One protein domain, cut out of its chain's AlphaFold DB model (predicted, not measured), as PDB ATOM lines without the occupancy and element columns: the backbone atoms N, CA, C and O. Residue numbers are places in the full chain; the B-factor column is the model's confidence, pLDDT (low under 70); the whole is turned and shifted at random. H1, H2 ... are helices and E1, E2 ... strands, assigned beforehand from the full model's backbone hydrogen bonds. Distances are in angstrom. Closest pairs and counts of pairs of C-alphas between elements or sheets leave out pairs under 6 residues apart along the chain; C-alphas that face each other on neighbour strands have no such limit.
ATOM      1  N   TYR A   7      85.252 113.525 135.203       44.94
ATOM      2  CA  TYR A   7      84.523 113.050 134.022       44.94
ATOM      3  C   TYR A   7      84.093 114.141 133.022       44.94
ATOM      4  O   TYR A   7      84.178 113.942 131.811       44.94
ATOM      5  N   GLY A   8      83.612 115.292 133.497       50.81
ATOM      6  CA  GLY A   8      83.130 116.374 132.634       50.81
ATOM      7  C   GLY A   8      84.264 117.185 132.004       50.81
ATOM      8  O   GLY A   8      84.131 117.647 130.869       50.81
ATOM      9  N   ILE A   9      85.395 117.305 132.705       56.78
ATOM     10  CA  ILE A   9      86.601 117.969 132.197       56.78
ATOM     11  C   ILE A   9      87.196 117.141 131.053       56.78
ATOM     12  O   ILE A   9      87.351 117.659 129.946       56.78
ATOM     13  N   ASN A  10      87.394 115.837 131.253       57.09
ATOM     14  CA  ASN A  10      87.978 114.959 130.234       57.09
ATOM     15  C   ASN A  10      87.110 114.858 128.966       57.09
ATOM     16  O   ASN A  10      87.626 114.935 127.849       57.09
ATOM     17  N   LEU A  11      85.779 114.787 129.113       61.84
ATOM     18  CA  LEU A  11      84.867 114.782 127.966       61.84
ATOM     19  C   LEU A  11      84.919 116.101 127.181       61.84
ATOM     20  O   LEU A  11      84.897 116.087 125.948       61.84
ATOM     21  N   SER A  12      85.018 117.243 127.868       66.31
ATOM     22  CA  SER A  12      85.127 118.551 127.209       66.31
ATOM     23  C   SER A  12      86.427 118.693 126.405       66.31
ATOM     24  O   SER A  12      86.405 119.224 125.294       66.31
ATOM     25  N   ILE A  13      87.531 118.128 126.901       65.81
ATOM     26  CA  ILE A  13      88.841 118.129 126.236       65.81
ATOM     27  C   ILE A  13      88.810 117.250 124.984       65.81
ATOM     28  O   ILE A  13      89.170 117.711 123.899       65.81
ATOM     29  N   ALA A  14      88.295 116.023 125.093       66.38
ATOM     30  CA  ALA A  14      88.143 115.136 123.942       66.38
ATOM     31  C   ALA A  14      87.189 115.724 122.878       66.38
ATOM     32  O   ALA A  14      87.452 115.637 121.677       66.38
ATOM     33  N   THR A  15      86.124 116.409 123.306       69.25
ATOM     34  CA  THR A  15      85.185 117.097 122.403       69.25
ATOM     35  C   THR A  15      85.831 118.296 121.700       69.25
ATOM     36  O   THR A  15      85.622 118.500 120.503       69.25
ATOM     37  N   ASN A  16      86.651 119.078 122.405       72.94
ATOM     38  CA  ASN A  16      87.406 120.178 121.804       72.94
ATOM     39  C   ASN A  16      88.450 119.668 120.801       72.94
ATOM     40  O   ASN A  16      88.592 120.251 119.727       72.94
ATOM     41  N   ARG A  17      89.116 118.542 121.087       75.50
ATOM     42  CA  ARG A  17      90.009 117.878 120.123       75.50
ATOM     43  C   ARG A  17      89.268 117.438 118.872       75.50
ATOM     44  O   ARG A  17      89.747 117.693 117.776       75.50
ATOM     45  N   LEU A  18      88.080 116.850 119.017       76.62
ATOM     46  CA  LEU A  18      87.256 116.471 117.870       76.62
ATOM     47  C   LEU A  18      86.876 117.691 117.016       76.62
ATOM     48  O   LEU A  18      86.889 117.607 115.791       76.62
ATOM     49  N   ARG A  19      86.577 118.830 117.654       76.00
ATOM     50  CA  ARG A  19      86.264 120.092 116.967       76.00
ATOM     51  C   ARG A  19      87.463 120.671 116.211       76.00
ATOM     52  O   ARG A  19      87.278 121.225 115.134       76.00
ATOM     53  N   ASN A  20      88.665 120.540 116.768       77.19
ATOM     54  CA  ASN A  20      89.896 121.117 116.219       77.19
ATOM     55  C   ASN A  20      90.704 120.134 115.351       77.19
ATOM     56  O   ASN A  20      91.761 120.496 114.834       77.19
ATOM     57  N   ALA A  21      90.228 118.898 115.196       82.38
ATOM     58  CA  ALA A  21      90.890 117.850 114.436       82.38
ATOM     59  C   ALA A  21      90.994 118.224 112.950       82.38
ATOM     60  O   ALA A  21      89.984 118.420 112.270       82.38
ATOM     61  N   LYS A  22      92.225 118.291 112.435       86.44
ATOM     62  CA  LYS A  22      92.504 118.713 111.055       86.44
ATOM     63  C   LYS A  22      92.452 117.541 110.079       86.44
ATOM     64  O   LYS A  22      92.086 117.721 108.920       86.44
ATOM     65  N   THR A  23      92.768 116.335 110.546       89.88
ATOM     66  CA  THR A  23      92.832 115.130 109.708       89.88
ATOM     67  C   THR A  23      91.766 114.090 110.089       89.88
ATOM     68  O   THR A  23      91.191 114.137 111.183       89.88
ATOM     69  N   PRO A  24      91.447 113.130 109.197       92.38
ATOM     70  CA  PRO A  24      90.631 111.969 109.557       92.38
ATOM     71  C   PRO A  24      91.233 111.157 110.712       92.38
ATOM     72  O   PRO A  24      90.492 110.725 111.594       92.38
ATOM     73  N   ALA A  25      92.563 111.018 110.743       91.75
ATOM     74  CA  ALA A  25      93.285 110.344 111.816       91.75
ATOM     75  C   ALA A  25      93.076 111.058 113.166       91.75
ATOM     76  O   ALA A  25      92.716 110.413 114.147       91.75
ATOM     77  N   ASP A  26      93.188 112.390 113.207       89.69
ATOM     78  CA  ASP A  26      92.936 113.178 114.425       89.69
ATOM     79  C   ASP A  26      91.502 112.995 114.938       89.69
ATOM     80  O   ASP A  26      91.274 112.853 116.141       89.69
ATOM     81  N   ARG A  27      90.519 112.977 114.027       90.94
ATOM     82  CA  ARG A  27      89.107 112.762 114.379       90.94
ATOM     83  C   ARG A  27      88.880 111.370 114.951       90.94
ATOM     84  O   ARG A  27      88.178 111.224 115.951       90.94
ATOM     85  N   GLN A  28      89.472 110.356 114.327       92.50
ATOM     86  CA  GLN A  28      89.379 108.979 114.792       92.50
ATOM     87  C   GLN A  28      90.033 108.808 116.165       92.50
ATOM     88  O   GLN A  28      89.442 108.170 117.038       92.50
ATOM     89  N   PHE A  29      91.195 109.421 116.377       92.50
ATOM     90  CA  PHE A  29      91.887 109.403 117.659       92.50
ATOM     91  C   PHE A  29      91.063 110.097 118.747       92.50
ATOM     92  O   PHE A  29      90.790 109.500 119.785       92.50
ATOM     93  N   ALA A  30      90.564 111.310 118.482       88.75
ATOM     94  CA  ALA A  30      89.703 112.041 119.413       88.75
ATOM     95  C   ALA A  30      88.443 111.240 119.785       88.75
ATOM     96  O   ALA A  30      88.075 111.173 120.957       88.75
ATOM     97  N   HIS A  31      87.815 110.569 118.814       89.19
ATOM     98  CA  HIS A  31      86.666 109.692 119.062       89.19
ATOM     99  C   HIS A  31      87.007 108.441 119.879       89.19
ATOM    100  O   HIS A  31      86.153 107.904 120.576       89.19
ATOM    101  N   GLN A  32      88.236 107.935 119.801       90.25
ATOM    102  CA  GLN A  32      88.667 106.820 120.647       90.25
ATOM    103  C   GLN A  32      88.986 107.284 122.071       90.25
ATOM    104  O   GLN A  32      88.666 106.570 123.018       90.25
ATOM    105  N   LEU A  33      89.507 108.503 122.243       88.75
ATOM    106  CA  LEU A  33      89.717 109.100 123.564       88.75
ATOM    107  C   LEU A  33      88.404 109.352 124.318       88.75
ATOM    108  O   LEU A  33      88.351 109.096 125.517       88.75
ATOM    109  N   THR A  34      87.315 109.755 123.645       84.00
ATOM    110  CA  THR A  34      86.000 109.899 124.319       84.00
ATOM    111  C   THR A  34      85.488 108.583 124.914       84.00
ATOM    112  O   THR A  34      84.654 108.603 125.818       84.00
ATOM    113  N   LYS A  35      85.988 107.442 124.424       86.56
ATOM    114  CA  LYS A  35      85.635 106.095 124.886       86.56
ATOM    115  C   LYS A  35      86.636 105.510 125.885       86.56
ATOM    116  O   LYS A  35      86.324 104.497 126.504       86.56
ATOM    117  N   ASN A  36      87.817 106.110 126.039       86.50
ATOM    118  CA  ASN A  36      88.869 105.645 126.938       86.50
ATOM    119  C   ASN A  36      89.334 106.796 127.838       86.50
ATOM    120  O   ASN A  36      90.226 107.569 127.485       86.50
ATOM    121  N   LEU A  37      88.711 106.892 129.015       83.00
ATOM    122  CA  LEU A  37      88.932 107.987 129.956       83.00
ATOM    123  C   LEU A  37      90.382 108.054 130.449       83.00
ATOM    124  O   LEU A  37      90.965 109.130 130.439       83.00
ATOM    125  N   ALA A  38      90.974 106.913 130.806       84.19
ATOM    126  CA  ALA A  38      92.352 106.854 131.289       84.19
ATOM    127  C   ALA A  38      93.352 107.301 130.209       84.19
ATOM    128  O   ALA A  38      94.265 108.078 130.480       84.19
ATOM    129  N   ALA A  39      93.135 106.904 128.950       87.75
ATOM    130  CA  ALA A  39      93.942 107.409 127.842       87.75
ATOM    131  C   ALA A  39      93.752 108.919 127.628       87.75
ATOM    132  O   ALA A  39      94.719 109.636 127.380       87.75
ATOM    133  N   SER A  40      92.513 109.410 127.748       84.94
ATOM    134  CA  SER A  40      92.212 110.842 127.661       84.94
ATOM    135  C   SER A  40      92.906 111.645 128.762       84.94
ATOM    136  O   SER A  40      93.329 112.769 128.501       84.94
ATOM    137  N   GLU A  41      93.036 111.091 129.967       83.25
ATOM    138  CA  GLU A  41      93.735 111.725 131.088       83.25
ATOM    139  C   GLU A  41      95.236 111.840 130.826       83.25
ATOM    140  O   GLU A  41      95.775 112.939 130.929       83.25
ATOM    141  N   VAL A  42      95.895 110.753 130.411       86.19
ATOM    142  CA  VAL A  42      97.330 110.766 130.064       86.19
ATOM    143  C   VAL A  42      97.610 111.805 128.983       86.19
ATOM    144  O   VAL A  42      98.478 112.663 129.132       86.19
ATOM    145  N   VAL A  43      96.825 111.763 127.908       87.88
ATOM    146  CA  VAL A  43      96.955 112.675 126.774       87.88
ATOM    147  C   VAL A  43      96.738 114.131 127.204       87.88
ATOM    148  O   VAL A  43      97.513 115.005 126.822       87.88
ATOM    149  N   SER A  44      95.730 114.398 128.038       83.50
ATOM    150  CA  SER A  44      95.469 115.742 128.560       83.50
ATOM    151  C   SER A  44      96.574 116.252 129.486       83.50
ATOM    152  O   SER A  44      96.869 117.445 129.465       83.50
ATOM    153  N   GLN A  45      97.156 115.388 130.321       81.38
ATOM    154  CA  GLN A  45      98.256 115.766 131.211       81.38
ATOM    155  C   GLN A  45      99.485 116.181 130.403       81.38
ATOM    156  O   GLN A  45     100.041 117.253 130.639       81.38
ATOM    157  N   VAL A  46      99.870 115.360 129.420       84.75
ATOM    158  CA  VAL A  46     101.028 115.622 128.557       84.75
ATOM    159  C   VAL A  46     100.842 116.913 127.762       84.75
ATOM    160  O   VAL A  46     101.734 117.758 127.774       84.75
ATOM    161  N   ASP A  47      99.677 117.115 127.141       84.06
ATOM    162  CA  ASP A  47      99.355 118.358 126.430       84.06
ATOM    163  C   ASP A  47      99.458 119.586 127.328       84.06
ATOM    164  O   ASP A  47     100.072 120.581 126.955       84.06
ATOM    165  N   SER A  48      98.873 119.523 128.524       78.69
ATOM    166  CA  SER A  48      98.845 120.679 129.415       78.69
ATOM    167  C   SER A  48     100.241 121.047 129.915       78.69
ATOM    168  O   SER A  48     100.546 122.230 130.073       78.69
ATOM    169  N   ILE A  49     101.104 120.052 130.150       77.94
ATOM    170  CA  ILE A  49     102.517 120.278 130.475       77.94
ATOM    171  C   ILE A  49     103.224 120.877 129.271       77.94
ATOM    172  O   ILE A  49     103.878 121.905 129.410       77.94
ATOM    173  N   ARG A  50     103.048 120.293 128.085       82.00
ATOM    174  CA  ARG A  50     103.652 120.789 126.852       82.00
ATOM    175  C   ARG A  50     103.285 122.244 126.585       82.00
ATOM    176  O   ARG A  50     104.171 123.059 126.363       82.00
ATOM    177  N   ASP A  51     102.005 122.587 126.659       76.25
ATOM    178  CA  ASP A  51     101.522 123.951 126.452       76.25
ATOM    179  C   ASP A  51     102.065 124.918 127.501       76.25
ATOM    180  O   ASP A  51     102.454 126.034 127.155       76.25
ATOM    181  N   SER A  52     102.146 124.478 128.760       72.25
ATOM    182  CA  SER A  52     102.748 125.258 129.844       72.25
ATOM    183  C   SER A  52     104.229 125.518 129.578       72.25
ATOM    184  O   SER A  52     104.678 126.658 129.658       72.25
ATOM    185  N   VAL A  53     104.988 124.496 129.189       75.25
ATOM    186  CA  VAL A  53     106.415 124.633 128.883       75.25
ATOM    187  C   VAL A  53     106.624 125.525 127.666       75.25
ATOM    188  O   VAL A  53     107.380 126.483 127.752       75.25
ATOM    189  N   LEU A  54     105.892 125.298 126.576       75.38
ATOM    190  CA  LEU A  54     105.962 126.137 125.377       75.38
ATOM    191  C   LEU A  54     105.489 127.576 125.624       75.38
ATOM    192  O   LEU A  54     105.858 128.464 124.871       75.38
ATOM    193  N   SER A  55     104.678 127.841 126.654       72.88
ATOM    194  CA  SER A  55     104.322 129.216 127.038       72.88
ATOM    195  C   SER A  55     105.464 129.977 127.724       72.88
ATOM    196  O   SER A  55     105.416 131.203 127.797       72.88
ATOM    197  N   LEU A  56     106.492 129.268 128.208       69.38
ATOM    198  CA  LEU A  56     107.735 129.879 128.693       69.38
ATOM    199  C   LEU A  56     108.618 130.344 127.536       69.38
ATOM    200  O   LEU A  56     109.460 131.222 127.730       69.38
ATOM    201  N   ASP A  57     108.408 129.785 126.343       67.81
ATOM    202  CA  ASP A  57     108.921 130.368 125.117       67.81
ATOM    203  C   ASP A  57     108.174 131.680 124.874       67.81
ATOM    204  O   ASP A  57     107.073 131.716 124.320       67.81
ATOM    205  N   GLY A  58     108.752 132.791 125.338       53.72
ATOM    206  CA  GLY A  58     108.194 134.133 125.136       53.72
ATOM    207  C   GLY A  58     107.957 134.482 123.657       53.72
ATOM    208  O   GLY A  58     107.271 135.464 123.372       53.72
ATOM    209  N   SER A  59     108.474 133.661 122.734       51.66
ATOM    210  CA  SER A  59     108.252 133.726 121.291       51.66
ATOM    211  C   SER A  59     106.851 133.301 120.838       51.66
ATOM    212  O   SER A  59     106.400 133.728 119.786       51.66
ATOM    213  N   LYS A  60     106.045 132.595 121.650       45.59
ATOM    214  CA  LYS A  60     104.629 132.326 121.292       45.59
ATOM    215  C   LYS A  60     103.796 133.614 121.101       45.59
ATOM    216  O   LYS A  60     102.685 133.558 120.571       45.59
ATOM    217  N   HIS A  61     104.324 134.763 121.541       42.97
ATOM    218  CA  HIS A  61     103.770 136.105 121.353       42.97
ATOM    219  C   HIS A  61     104.602 137.016 120.442       42.97
ATOM    220  O   HIS A  61     104.167 138.142 120.178       42.97
ATOM    221  N   ASP A  62     105.758 136.571 119.948       39.75
ATOM    222  CA  ASP A  62     106.405 137.275 118.855       39.75
ATOM    223  C   ASP A  62     105.677 136.894 117.556       39.75
ATOM    224  O   ASP A  62     105.359 135.744 117.270       39.75
ATOM    225  N   VAL A  70     112.200 125.183 124.242       67.62
ATOM    226  CA  VAL A  70     112.301 125.559 125.650       67.62
ATOM    227  C   VAL A  70     113.137 124.517 126.355       67.62
ATOM    228  O   VAL A  70     112.823 123.333 126.287       67.62
ATOM    229  N   LYS A  71     114.176 124.951 127.068       71.81
ATOM    230  CA  LYS A  71     114.927 124.110 128.006       71.81
ATOM    231  C   LYS A  71     114.592 124.522 129.431       71.81
ATOM    232  O   LYS A  71     114.641 125.700 129.772       71.81
ATOM    233  N   LEU A  72     114.259 123.536 130.249       68.19
ATOM    234  CA  LEU A  72     113.959 123.668 131.664       68.19
ATOM    235  C   LEU A  72     115.135 123.113 132.452       68.19
ATOM    236  O   LEU A  72     115.469 121.934 132.331       68.19
ATOM    237  N   ASP A  73     115.725 123.957 133.283       65.69
ATOM    238  CA  ASP A  73     116.635 123.526 134.335       65.69
ATOM    239  C   ASP A  73     116.341 124.362 135.578       65.69
ATOM    240  O   ASP A  73     116.948 125.402 135.836       65.69
ATOM    241  N   ALA A  74     115.281 123.965 136.278       64.94
ATOM    242  CA  ALA A  74     114.865 124.571 137.528       64.94
ATOM    243  C   ALA A  74     115.066 123.541 138.637       64.94
ATOM    244  O   ALA A  74     114.172 122.755 138.949       64.94
ATOM    245  N   GLU A  75     116.260 123.531 139.218       52.19
ATOM    246  CA  GLU A  75     116.521 122.882 140.498       52.19
ATOM    247  C   GLU A  75     116.360 123.885 141.642       52.19
ATOM    248  O   GLU A  75     116.397 125.098 141.437       52.19
ATOM    249  N   VAL A  76     116.330 123.353 142.866       48.88
ATOM    250  CA  VAL A  76     116.603 124.056 144.128       48.88
ATOM    251  C   VAL A  76     115.349 124.580 144.816       48.88
ATOM    252  O   VAL A  76     114.732 125.540 144.370       48.88
ATOM    253  N   SER A  77     115.039 123.989 145.982       41.09
ATOM    254  CA  SER A  77     114.259 124.594 147.076       41.09
ATOM    255  C   SER A  77     113.252 125.645 146.596       41.09
ATOM    256  O   SER A  77     113.427 126.847 146.816       41.09
ATOM    257  N   MET A  78     112.177 125.198 145.942       47.47
ATOM    258  CA  MET A  78     111.103 126.059 145.430       47.47
ATOM    259  C   MET A  78     110.223 126.590 146.576       47.47
ATOM    260  O   MET A  78     108.997 126.545 146.545       47.47
ATOM    261  N   GLY A  79     110.855 127.112 147.631       38.94
ATOM    262  CA  GLY A  79     110.214 127.626 148.831       38.94
ATOM    263  C   GLY A  79     109.312 128.822 148.559       38.94
ATOM    264  O   GLY A  79     108.393 129.048 149.340       38.94
ATOM    265  N   ARG A  80     109.518 129.580 147.470       40.88
ATOM    266  CA  ARG A  80     108.633 130.677 147.046       40.88
ATOM    267  C   ARG A  80     108.814 131.020 145.568       40.88
ATOM    268  O   ARG A  80     109.426 132.036 145.251       40.88
ATOM    269  N   ILE A  81     108.128 130.329 144.662       45.19
ATOM    270  CA  ILE A  81     107.854 130.907 143.333       45.19
ATOM    271  C   ILE A  81     106.739 131.976 143.434       45.19
ATOM    272  O   ILE A  81     105.817 132.043 142.637       45.19
ATOM    273  N   SER A  82     106.700 132.806 144.479       40.19
ATOM    274  CA  SER A  82     105.564 133.713 144.727       40.19
ATOM    275  C   SER A  82     105.796 135.155 144.279       40.19
ATOM    276  O   SER A  82     104.925 135.998 144.520       40.19
ATOM    277  N   LYS A  83     106.928 135.473 143.632       34.16
ATOM    278  CA  LYS A  83     107.254 136.868 143.278       34.16
ATOM    279  C   LYS A  83     107.708 137.156 141.845       34.16
ATOM    280  O   LYS A  83     107.417 138.259 141.407       34.16
ATOM    281  N   ALA A  84     108.331 136.234 141.111       36.72
ATOM    282  CA  ALA A  84     108.790 136.541 139.747       36.72
ATOM    283  C   ALA A  84     107.696 136.389 138.667       36.72
ATOM    284  O   ALA A  84     107.730 137.089 137.666       36.72
ATOM    285  N   PHE A  85     106.680 135.553 138.906       43.66
ATOM    286  CA  PHE A  85     105.672 135.182 137.900       43.66
ATOM    287  C   PHE A  85     104.251 135.548 138.354       43.66
ATOM    288  O   PHE A  85     103.352 134.711 138.434       43.66
ATOM    289  N   ARG A  86     104.049 136.805 138.773       34.81
ATOM    290  CA  ARG A  86     102.727 137.324 139.164       34.81
ATOM    291  C   ARG A  86     102.004 137.904 137.950       34.81
ATOM    292  O   ARG A  86     101.945 139.116 137.785       34.81
ATOM    293  N   GLY A  87     101.439 137.033 137.129       34.16
ATOM    294  CA  GLY A  87     100.552 137.417 136.037       34.16
ATOM    295  C   GLY A  87     100.294 136.209 135.155       34.16
ATOM    296  O   GLY A  87     101.198 135.794 134.449       34.16
ATOM    297  N   PHE A  88      99.083 135.650 135.241       37.47
ATOM    298  CA  PHE A  88      98.698 134.324 134.732       37.47
ATOM    299  C   PHE A  88      99.392 133.156 135.451       37.47
ATOM    300  O   PHE A  88     100.483 133.296 135.995       37.47
ATOM    301  N   GLY A  89      98.677 132.037 135.594       46.84
ATOM    302  CA  GLY A  89      99.134 130.872 136.353       46.84
ATOM    303  C   GLY A  89     100.519 130.441 135.888       46.84
ATOM    304  O   GLY A  89     100.687 130.070 134.738       46.84
ATOM    305  N   ASP A  90     101.492 130.560 136.783       61.81
ATOM    306  CA  ASP A  90     102.900 130.265 136.545       61.81
ATOM    307  C   ASP A  90     103.057 128.868 135.907       61.81
ATOM    308  O   ASP A  90     102.763 127.870 136.575       61.81
ATOM    309  N   PRO A  91     103.467 128.776 134.629       56.81
ATOM    310  CA  PRO A  91     103.505 127.510 133.906       56.81
ATOM    311  C   PRO A  91     104.417 126.477 134.574       56.81
ATOM    312  O   PRO A  91     104.108 125.289 134.575       56.81
ATOM    313  N   LEU A  92     105.486 126.923 135.246       60.66
ATOM    314  CA  LEU A  92     106.349 126.044 136.036       60.66
ATOM    315  C   LEU A  92     105.648 125.531 137.294       60.66
ATOM    316  O   LEU A  92     105.835 124.371 137.645       60.66
ATOM    317  N   LYS A  93     104.802 126.342 137.949       61.78
ATOM    318  CA  LYS A  93     103.944 125.848 139.045       61.78
ATOM    319  C   LYS A  93     102.908 124.856 138.561       61.78
ATOM    320  O   LYS A  93     102.590 123.931 139.296       61.78
ATOM    321  N   PHE A  94     102.359 125.060 137.367       62.09
ATOM    322  CA  PHE A  94     101.398 124.127 136.801       62.09
ATOM    323  C   PHE A  94     102.052 122.760 136.563       62.09
ATOM    324  O   PHE A  94     101.556 121.763 137.083       62.09
ATOM    325  N   VAL A  95     103.208 122.733 135.889       62.25
ATOM    326  CA  VAL A  95     104.016 121.520 135.659       62.25
ATOM    327  C   VAL A  95     104.446 120.867 136.980       62.25
ATOM    328  O   VAL A  95     104.379 119.656 137.140       62.25
ATOM    329  N   ALA A  96     104.821 121.676 137.966       59.34
ATOM    330  CA  ALA A  96     105.103 121.233 139.328       59.34
ATOM    331  C   ALA A  96     103.885 120.593 140.025       59.34
ATOM    332  O   ALA A  96     104.032 119.606 140.737       59.34
ATOM    333  N   SER A  97     102.681 121.135 139.819       59.50
ATOM    334  CA  SER A  97     101.440 120.670 140.455       59.50
ATOM    335  C   SER A  97     100.764 119.494 139.741       59.50
ATOM    336  O   SER A  97      99.928 118.816 140.338       59.50
ATOM    337  N   SER A  98     101.111 119.220 138.477       60.44
ATOM    338  CA  SER A  98     100.468 118.173 137.669       60.44
ATOM    339  C   SER A  98     100.784 116.748 138.133       60.44
ATOM    340  O   SER A  98     100.132 115.809 137.685       60.44
ATOM    341  N   VAL A  99     101.746 116.572 139.045       55.62
ATOM    342  CA  VAL A  99     102.039 115.284 139.702       55.62
ATOM    343  C   VAL A  99     101.177 115.017 140.944       55.62
ATOM    344  O   VAL A  99     101.315 113.974 141.566       55.62
ATOM    345  N   GLY A 100     100.229 115.902 141.274       46.78
ATOM    346  CA  GLY A 100      99.160 115.605 142.233       46.78
ATOM    347  C   GLY A 100      99.508 115.798 143.710       46.78
ATOM    348  O   GLY A 100      98.652 115.544 144.555       46.78
ATOM    349  N   SER A 101     100.700 116.295 144.037       42.09
ATOM    350  CA  SER A 101     101.079 116.555 145.424       42.09
ATOM    351  C   SER A 101     100.986 118.045 145.771       42.09
ATOM    352  O   SER A 101     101.466 118.910 145.038       42.09
ATOM    353  N   GLN A 102     100.379 118.355 146.923       45.94
ATOM    354  CA  GLN A 102     100.504 119.666 147.581       45.94
ATOM    355  C   GLN A 102     101.936 119.919 148.106       45.94
ATOM    356  O   GLN A 102     102.192 120.946 148.739       45.94
ATOM    357  N   GLU A 103     102.862 118.985 147.879       49.97
ATOM    358  CA  GLU A 103     104.243 119.045 148.334       49.97
ATOM    359  C   GLU A 103     105.137 119.880 147.417       49.97
ATOM    360  O   GLU A 103     104.817 120.243 146.284       49.97
ATOM    361  N   LYS A 104     106.291 120.250 147.968       58.34
ATOM    362  CA  LYS A 104     107.254 121.137 147.327       58.34
ATOM    363  C   LYS A 104     107.903 120.409 146.151       58.34
ATOM    364  O   LYS A 104     108.657 119.461 146.348       58.34
ATOM    365  N   THR A 105     107.669 120.876 144.932       57.81
ATOM    366  CA  THR A 105     108.444 120.437 143.764       57.81
ATOM    367  C   THR A 105     109.915 120.788 143.961       57.81
ATOM    368  O   THR A 105     110.258 121.942 144.222       57.81
ATOM    369  N   GLN A 106     110.782 119.781 143.884       61.88
ATOM    370  CA  GLN A 106     112.223 119.906 144.081       61.88
ATOM    371  C   GLN A 106     112.948 120.278 142.786       61.88
ATOM    372  O   GLN A 106     113.884 121.081 142.827       61.88
ATOM    373  N   ALA A 107     112.515 119.710 141.659       66.81
ATOM    374  CA  ALA A 107     113.124 119.962 140.361       66.81
ATOM    375  C   ALA A 107     112.120 119.805 139.213       66.81
ATOM    376  O   ALA A 107     111.281 118.904 139.225       66.81
ATOM    377  N   VAL A 108     112.249 120.666 138.205       72.88
ATOM    378  CA  VAL A 108     111.649 120.486 136.879       72.88
ATOM    379  C   VAL A 108     112.768 120.611 135.854       72.88
ATOM    380  O   VAL A 108     113.404 121.661 135.750       72.88
ATOM    381  N   LYS A 109     113.015 119.535 135.111       78.88
ATOM    382  CA  LYS A 109     114.077 119.458 134.106       78.88
ATOM    383  C   LYS A 109     113.543 118.907 132.809       78.88
ATOM    384  O   LYS A 109     112.718 118.005 132.837       78.88
ATOM    385  N   GLY A 110     114.039 119.395 131.684       82.31
ATOM    386  CA  GLY A 110     113.643 118.841 130.400       82.31
ATOM    387  C   GLY A 110     113.629 119.845 129.271       82.31
ATOM    388  O   GLY A 110     114.207 120.925 129.371       82.31
ATOM    389  N   GLN A 111     112.953 119.486 128.192       82.19
ATOM    390  CA  GLN A 111     112.807 120.343 127.030       82.19
ATOM    391  C   GLN A 111     111.494 120.103 126.291       82.19
ATOM    392  O   GLN A 111     110.897 119.030 126.392       82.19
ATOM    393  N   ALA A 112     111.054 121.106 125.539       83.50
ATOM    394  CA  ALA A 112     109.919 120.999 124.635       83.50
ATOM    395  C   ALA A 112     110.164 121.788 123.351       83.50
ATOM    396  O   ALA A 112     110.794 122.846 123.383       83.50
ATOM    397  N   ASP A 113     109.590 121.309 122.254       84.44
ATOM    398  CA  ASP A 113     109.485 122.020 120.984       84.44
ATOM    399  C   ASP A 113     108.116 121.747 120.308       84.44
ATOM    400  O   ASP A 113     107.150 121.245 120.911       84.44
ATOM    401  N   ALA A 114     107.996 122.129 119.036       80.06
ATOM    402  CA  ALA A 114     106.780 121.971 118.244       80.06
ATOM    403  C   ALA A 114     106.350 120.507 118.006       80.06
ATOM    404  O   ALA A 114     105.169 120.271 117.752       80.06
ATOM    405  N   ASN A 115     107.245 119.530 118.149       86.81
ATOM    406  CA  ASN A 115     106.997 118.114 117.867       86.81
ATOM    407  C   ASN A 115     107.448 117.178 119.003       86.81
ATOM    408  O   ASN A 115     107.193 115.975 118.935       86.81
ATOM    409  N   SER A 116     108.088 117.699 120.054       90.00
ATOM    410  CA  SER A 116     108.609 116.906 121.163       90.00
ATOM    411  C   SER A 116     108.399 117.546 122.543       90.00
ATOM    412  O   SER A 116     108.255 118.762 122.693       90.00
ATOM    413  N   LEU A 117     108.350 116.697 123.566       90.62
ATOM    414  CA  LEU A 117     108.424 117.040 124.984       90.62
ATOM    415  C   LEU A 117     109.188 115.920 125.688       90.62
ATOM    416  O   LEU A 117     108.876 114.748 125.488       90.62
ATOM    417  N   ASP A 118     110.113 116.282 126.563       91.06
ATOM    418  CA  ASP A 118     110.679 115.378 127.558       91.06
ATOM    419  C   ASP A 118     110.933 116.171 128.836       91.06
ATOM    420  O   ASP A 118     111.855 116.983 128.889       91.06
ATOM    421  N   VAL A 119     110.055 116.019 129.829       84.69
ATOM    422  CA  VAL A 119     110.080 116.793 131.073       84.69
ATOM    423  C   VAL A 119     109.949 115.878 132.274       84.69
ATOM    424  O   VAL A 119     108.954 115.184 132.456       84.69
ATOM    425  N   PHE A 120     110.949 115.933 133.138       85.00
ATOM    426  CA  PHE A 120     110.988 115.283 134.431       85.00
ATOM    427  C   PHE A 120     110.581 116.261 135.535       85.00
ATOM    428  O   PHE A 120     111.124 117.364 135.641       85.00
ATOM    429  N   VAL A 121     109.640 115.837 136.377       79.56
ATOM    430  CA  VAL A 121     109.161 116.581 137.544       79.56
ATOM    431  C   VAL A 121     109.424 115.754 138.794       79.56
ATOM    432  O   VAL A 121     108.913 114.645 138.928       79.56
ATOM    433  N   GLN A 122     110.190 116.303 139.731       77.38
ATOM    434  CA  GLN A 122     110.462 115.683 141.023       77.38
ATOM    435  C   GLN A 122     109.787 116.471 142.139       77.38
ATOM    436  O   GLN A 122     110.040 117.668 142.296       77.38
ATOM    437  N   THR A 123     108.961 115.804 142.939       70.00
ATOM    438  CA  THR A 123     108.380 116.332 144.181       70.00
ATOM    439  C   THR A 123     109.066 115.749 145.406       70.00
ATOM    440  O   THR A 123     109.739 114.723 145.338       70.00
ATOM    441  N   ASP A 124     108.958 116.460 146.526       62.56
ATOM    442  CA  ASP A 124     109.437 115.983 147.822       62.56
ATOM    443  C   ASP A 124     108.659 114.724 148.227       62.56
ATOM    444  O   ASP A 124     107.440 114.739 148.168       62.56
ATOM    445  N   GLY A 125     109.342 113.643 148.610       59.22
ATOM    446  CA  GLY A 125     108.695 112.415 149.098       59.22
ATOM    447  C   GLY A 125     108.227 111.396 148.045       59.22
ATOM    448  O   GLY A 125     107.990 110.252 148.426       59.22
ATOM    449  N   ASP A 126     108.190 111.745 146.753       64.81
ATOM    450  CA  ASP A 126     107.735 110.857 145.669       64.81
ATOM    451  C   ASP A 126     108.842 110.494 144.666       64.81
ATOM    452  O   ASP A 126     109.811 111.230 144.448       64.81
ATOM    453  N   GLN A 127     108.678 109.345 143.998       69.31
ATOM    454  CA  GLN A 127     109.466 109.023 142.808       69.31
ATOM    455  C   GLN A 127     109.065 109.998 141.693       69.31
ATOM    456  O   GLN A 127     107.906 110.034 141.286       69.31
ATOM    457  N   GLY A 128     110.010 110.824 141.230       76.12
ATOM    458  CA  GLY A 128     109.745 111.820 140.191       76.12
ATOM    459  C   GLY A 128     109.114 111.209 138.935       76.12
ATOM    460  O   GLY A 128     109.365 110.053 138.593       76.12
ATOM    461  N   LYS A 129     108.287 111.992 138.241       84.94
ATOM    462  CA  LYS A 129     107.500 111.552 137.086       84.94
ATOM    463  C   LYS A 129     107.998 112.221 135.809       84.94
ATOM    464  O   LYS A 129     108.169 113.440 135.765       84.94
ATOM    465  N   THR A 130     108.184 111.424 134.761       89.25
ATOM    466  CA  THR A 130     108.523 111.918 133.420       89.25
ATOM    467  C   THR A 130     107.270 112.061 132.570       89.25
ATOM    468  O   THR A 130     106.414 111.177 132.553       89.25
ATOM    469  N   PHE A 131     107.181 113.160 131.834       89.69
ATOM    470  CA  PHE A 131     106.150 113.429 130.849       89.69
ATOM    471  C   PHE A 131     106.804 113.637 129.494       89.69
ATOM    472  O   PHE A 131     107.690 114.479 129.359       89.69
ATOM    473  N   SER A 132     106.359 112.882 128.494       93.62
ATOM    474  CA  SER A 132     106.934 112.958 127.159       93.62
ATOM    475  C   SER A 132     105.890 112.977 126.054       93.62
ATOM    476  O   SER A 132     104.809 112.393 126.163       93.62
ATOM    477  N   TYR A 133     106.245 113.676 124.983       95.56
ATOM    478  CA  TYR A 133     105.505 113.769 123.736       95.56
ATOM    479  C   TYR A 133     106.478 113.574 122.582       95.56
ATOM    480  O   TYR A 133     107.573 114.135 122.594       95.56
ATOM    481  N   SER A 134     106.071 112.826 121.567       95.62
ATOM    482  CA  SER A 134     106.759 112.835 120.281       95.62
ATOM    483  C   SER A 134     105.769 112.697 119.138       95.62
ATOM    484  O   SER A 134     104.816 111.923 119.222       95.62
ATOM    485  N   GLU A 135     106.016 113.442 118.068       94.38
ATOM    486  CA  GLU A 135     105.317 113.344 116.793       94.38
ATOM    487  C   GLU A 135     106.305 112.926 115.706       94.38
ATOM    488  O   GLU A 135     107.367 113.530 115.551       94.38
ATOM    489  N   ALA A 136     105.969 111.864 114.979       93.62
ATOM    490  CA  ALA A 136     106.745 111.393 113.842       93.62
ATOM    491  C   ALA A 136     106.200 111.970 112.527       93.62
ATOM    492  O   ALA A 136     105.057 112.418 112.446       93.62
ATOM    493  N   GLU A 137     107.012 111.912 111.468       91.31
ATOM    494  CA  GLU A 137     106.656 112.434 110.138       91.31
ATOM    495  C   GLU A 137     105.415 111.760 109.531       91.31
ATOM    496  O   GLU A 137     104.696 112.369 108.741       91.31
ATOM    497  N   ASP A 138     105.138 110.511 109.914       91.50
ATOM    498  CA  ASP A 138     103.952 109.766 109.482       91.50
ATOM    499  C   ASP A 138     102.656 110.216 110.187       91.50
ATOM    500  O   ASP A 138     101.578 109.691 109.902       91.50
ATOM    501  N   GLY A 139     102.749 111.187 111.102       89.56
ATOM    502  CA  GLY A 139     101.640 111.711 111.894       89.56
ATOM    503  C   GLY A 139     101.291 110.863 113.117       89.56
ATOM    504  O   GLY A 139     100.302 111.153 113.796       89.56
ATOM    505  N   SER A 140     102.065 109.814 113.417       94.06
ATOM    506  CA  SER A 140     101.928 109.096 114.682       94.06
ATOM    507  C   SER A 140     102.418 109.953 115.849       94.06
ATOM    508  O   SER A 140     103.363 110.735 115.727       94.06
ATOM    509  N   ARG A 141     101.743 109.828 116.994       96.12
ATOM    510  CA  ARG A 141     102.051 110.595 118.206       96.12
ATOM    511  C   ARG A 141     102.088 109.701 119.425       96.12
ATOM    512  O   ARG A 141     101.199 108.870 119.608       96.12
ATOM    513  N   ILE A 142     103.072 109.904 120.285       96.50
ATOM    514  CA  ILE A 142     103.224 109.183 121.546       96.50
ATOM    515  C   ILE A 142     103.096 110.180 122.693       96.50
ATOM    516  O   ILE A 142     103.744 111.218 122.684       96.50
ATOM    517  N   TYR A 143     102.286 109.832 123.685       94.81
ATOM    518  CA  TYR A 143     102.084 110.571 124.925       94.81
ATOM    519  C   TYR A 143     102.452 109.641 126.074       94.81
ATOM    520  O   TYR A 143     101.884 108.551 126.170       94.81
ATOM    521  N   SER A 144     103.367 110.049 126.946       94.62
ATOM    522  CA  SER A 144     103.738 109.245 128.115       94.62
ATOM    523  C   SER A 144     103.706 110.080 129.386       94.62
ATOM    524  O   SER A 144     104.165 111.220 129.394       94.62
ATOM    525  N   ALA A 145     103.168 109.505 130.458       88.25
ATOM    526  CA  ALA A 145     103.084 110.120 131.776       88.25
ATOM    527  C   ALA A 145     103.465 109.080 132.841       88.25
ATOM    528  O   ALA A 145     102.625 108.319 133.320       88.25
ATOM    529  N   GLY A 146     104.737 109.060 133.238       88.12
ATOM    530  CA  GLY A 146     105.311 107.979 134.039       88.12
ATOM    531  C   GLY A 146     105.349 106.678 133.237       88.12
ATOM    532  O   GLY A 146     105.845 106.657 132.114       88.12
ATOM    533  N   GLU A 147     104.798 105.604 133.800       89.25
ATOM    534  CA  GLU A 147     104.721 104.287 133.146       89.25
ATOM    535  C   GLU A 147     103.586 104.189 132.113       89.25
ATOM    536  O   GLU A 147     103.569 103.284 131.278       89.25
ATOM    537  N   GLN A 148     102.645 105.137 132.145       91.69
ATOM    538  CA  GLN A 148     101.497 105.148 131.251       91.69
ATOM    539  C   GLN A 148     101.883 105.713 129.892       91.69
ATOM    540  O   GLN A 148     102.521 106.763 129.797       91.69
ATOM    541  N   LYS A 149     101.437 105.045 128.831       94.19
ATOM    542  CA  LYS A 149     101.715 105.402 127.446       94.19
ATOM    543  C   LYS A 149     100.457 105.306 126.600       94.19
ATOM    544  O   LYS A 149      99.749 104.301 126.610       94.19
ATOM    545  N   VAL A 150     100.223 106.335 125.803       95.56
ATOM    546  CA  VAL A 150      99.165 106.399 124.803       95.56
ATOM    547  C   VAL A 150      99.791 106.720 123.454       95.56
ATOM    548  O   VAL A 150     100.512 107.700 123.315       95.56
ATOM    549  N   THR A 151      99.490 105.913 122.445       96.50
ATOM    550  CA  THR A 151      99.936 106.121 121.070       96.50
ATOM    551  C   THR A 151      98.731 106.397 120.179       96.50
ATOM    552  O   THR A 151      97.771 105.623 120.158       96.50
ATOM    553  N   MET A 152      98.801 107.487 119.422       96.12
ATOM    554  CA  MET A 152      98.036 107.699 118.201       96.12
ATOM    555  C   MET A 152      98.846 107.124 117.042       96.12
ATOM    556  O   MET A 152      99.897 107.656 116.699       96.12
ATOM    557  N   ASN A 153      98.374 106.048 116.427       96.25
ATOM    558  CA  ASN A 153      98.985 105.544 115.199       96.25
ATOM    559  C   ASN A 153      98.677 106.494 114.028       96.25
ATOM    560  O   ASN A 153      97.701 107.243 114.085       96.25
ATOM    561  N   ALA A 154      99.438 106.416 112.933       93.81
ATOM    562  CA  ALA A 154      99.255 107.271 111.748       93.81
ATOM    563  C   ALA A 154      97.819 107.250 111.172       93.81
ATOM    564  O   ALA A 154      97.323 108.236 110.635       93.81
ATOM    565  N   ASN A 155      97.102 106.133 111.329       93.94
ATOM    566  CA  ASN A 155      95.701 105.998 110.917       93.94
ATOM    567  C   ASN A 155      94.682 106.525 111.949       93.94
ATOM    568  O   ASN A 155      93.482 106.351 111.763       93.94
ATOM    569  N   GLY A 156      95.129 107.117 113.056       91.31
ATOM    570  CA  GLY A 156      94.282 107.624 114.135       91.31
ATOM    571  C   GLY A 156      93.806 106.577 115.140       91.31
ATOM    572  O   GLY A 156      92.981 106.887 115.999       91.31
ATOM    573  N   THR A 157      94.275 105.330 115.053       94.88
ATOM    574  CA  THR A 157      93.950 104.315 116.067       94.88
ATOM    575  C   THR A 157      94.714 104.543 117.367       94.88
ATOM    576  O   THR A 157      95.847 105.020 117.362       94.88
ATOM    577  N   LEU A 158      94.065 104.205 118.481       93.06
ATOM    578  CA  LEU A 158      94.584 104.336 119.834       93.06
ATOM    579  C   LEU A 158      95.246 103.023 120.270       93.06
ATOM    580  O   LEU A 158      94.653 101.951 120.165       93.06
ATOM    581  N   THR A 159      96.455 103.099 120.812       94.44
ATOM    582  CA  THR A 159      97.109 101.992 121.530       94.44
ATOM    583  C   THR A 159      97.556 102.493 122.894       94.44
ATOM    584  O   THR A 159      98.017 103.623 123.002       94.44
ATOM    585  N   THR A 160      97.391 101.689 123.944       91.88
ATOM    586  CA  THR A 160      97.642 102.140 125.318       91.88
ATOM    587  C   THR A 160      98.374 101.093 126.148       91.88
ATOM    588  O   THR A 160      98.097  99.903 126.020       91.88
ATOM    589  N   VAL A 161      99.235 101.559 127.046       89.75
ATOM    590  CA  VAL A 161      99.786 100.827 128.192       89.75
ATOM    591  C   VAL A 161      99.439 101.688 129.408       89.75
ATOM    592  O   VAL A 161      99.850 102.843 129.442       89.75
ATOM    593  N   LEU A 162      98.596 101.201 130.321       81.25
ATOM    594  CA  LEU A 162      98.000 102.000 131.406       81.25
ATOM    595  C   LEU A 162      98.214 101.369 132.772       81.25
ATOM    596  O   LEU A 162      98.225 100.118 132.821       81.25
TER     597      LEU A 162
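Overview. This is residues 7 to 62 and 70 to 162 of the 162 residues of an uncharacterized protein of Phycisphaerales bacterium (UniProt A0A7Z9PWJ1). A seven-stranded antiparallel sheet forms a broad wall with one face bare, and the long helix H3 crosses its strands over the other face. Short H5 packs on H3 and the sheet toward the E1 edge, while the helical hairpin of H1 and H2 is at the E7 end, with H2 next to the sheet and H1 off it. The 149 printed residues include five named helices and seven named strands, in the order H1 H2 H3 H4 E1 H5 E2 E3 E4 E5 E6 E7; the sheet's order is E1 E2 E3 E4 E5 E6 E7, and the class is mixed, helices and strands. The whole is compact, with a radius of gyration of the C-alphas of 15.8 A and spans of 46 by 38 by 29 A.

Along the chain. H1, residues 7 to 20, begins at C-alpha 7 (84.523, 113.050, 134.022) and is 20.3 A long. H2 is residues 24 to 33, 14.3 A. H3, residues 37 to 56, is 28.9 A long and ends at C-alpha 56 (107.735, 129.879, 128.693). H4 is residues 58 to 61, E1 70 to 75, and H5 91 to 97. E2, 105 to 112, is 19.2 A, E3, 116 to 123, 23.0 A, and E4, 129 to 135, 20.5 A. E5 is residues 141 to 145, E6 148 to 152, and E7 158 to 161, ending at C-alpha 161 (99.786, 100.827, 128.192).

Arrangement. H1 and H2, a helical hairpin, touch at Leu 18 and Ala 30, their closest C-alphas, 5.3 A apart. H3 touches H1, closest at the C-alphas of Asn 10 and Ser 40, 6.4 A. H2, H3 and H5 with the sheet make two layers, helices on one face of a sheet. H3 has a height over the sheet of 8.5 A and runs across the strands, at 83 degrees to E2 on the local plane. H5 touches H3, closest at the C-alphas of Ser 52 and Pro 91, 4.7 A. H4 is not on the sheet. E2 to E7 form a meander, each strand the antiparallel neighbour of the one before. N 72 and O 110 of E1 and E2 are 2.8 A apart, and N 143 and O 150 of E5 and E6 are 2.8 A apart, both within hydrogen-bond range. In H1, H2, H3 and H5 every O i to N i+4 pair is within hydrogen-bond range; H4 is too short for one.

Size, cuts and confidence. The farthest C-alphas, of Pro 24 and Gly 79, are 46.6 A apart. Residues 63 to 69 are not printed, and C-alphas 62 and 70 are 14.8 A apart across the cut. The link E1 to H5 is long. The mean pLDDT of the printed part is 74.1, with residues 72 to 107 among those under 70.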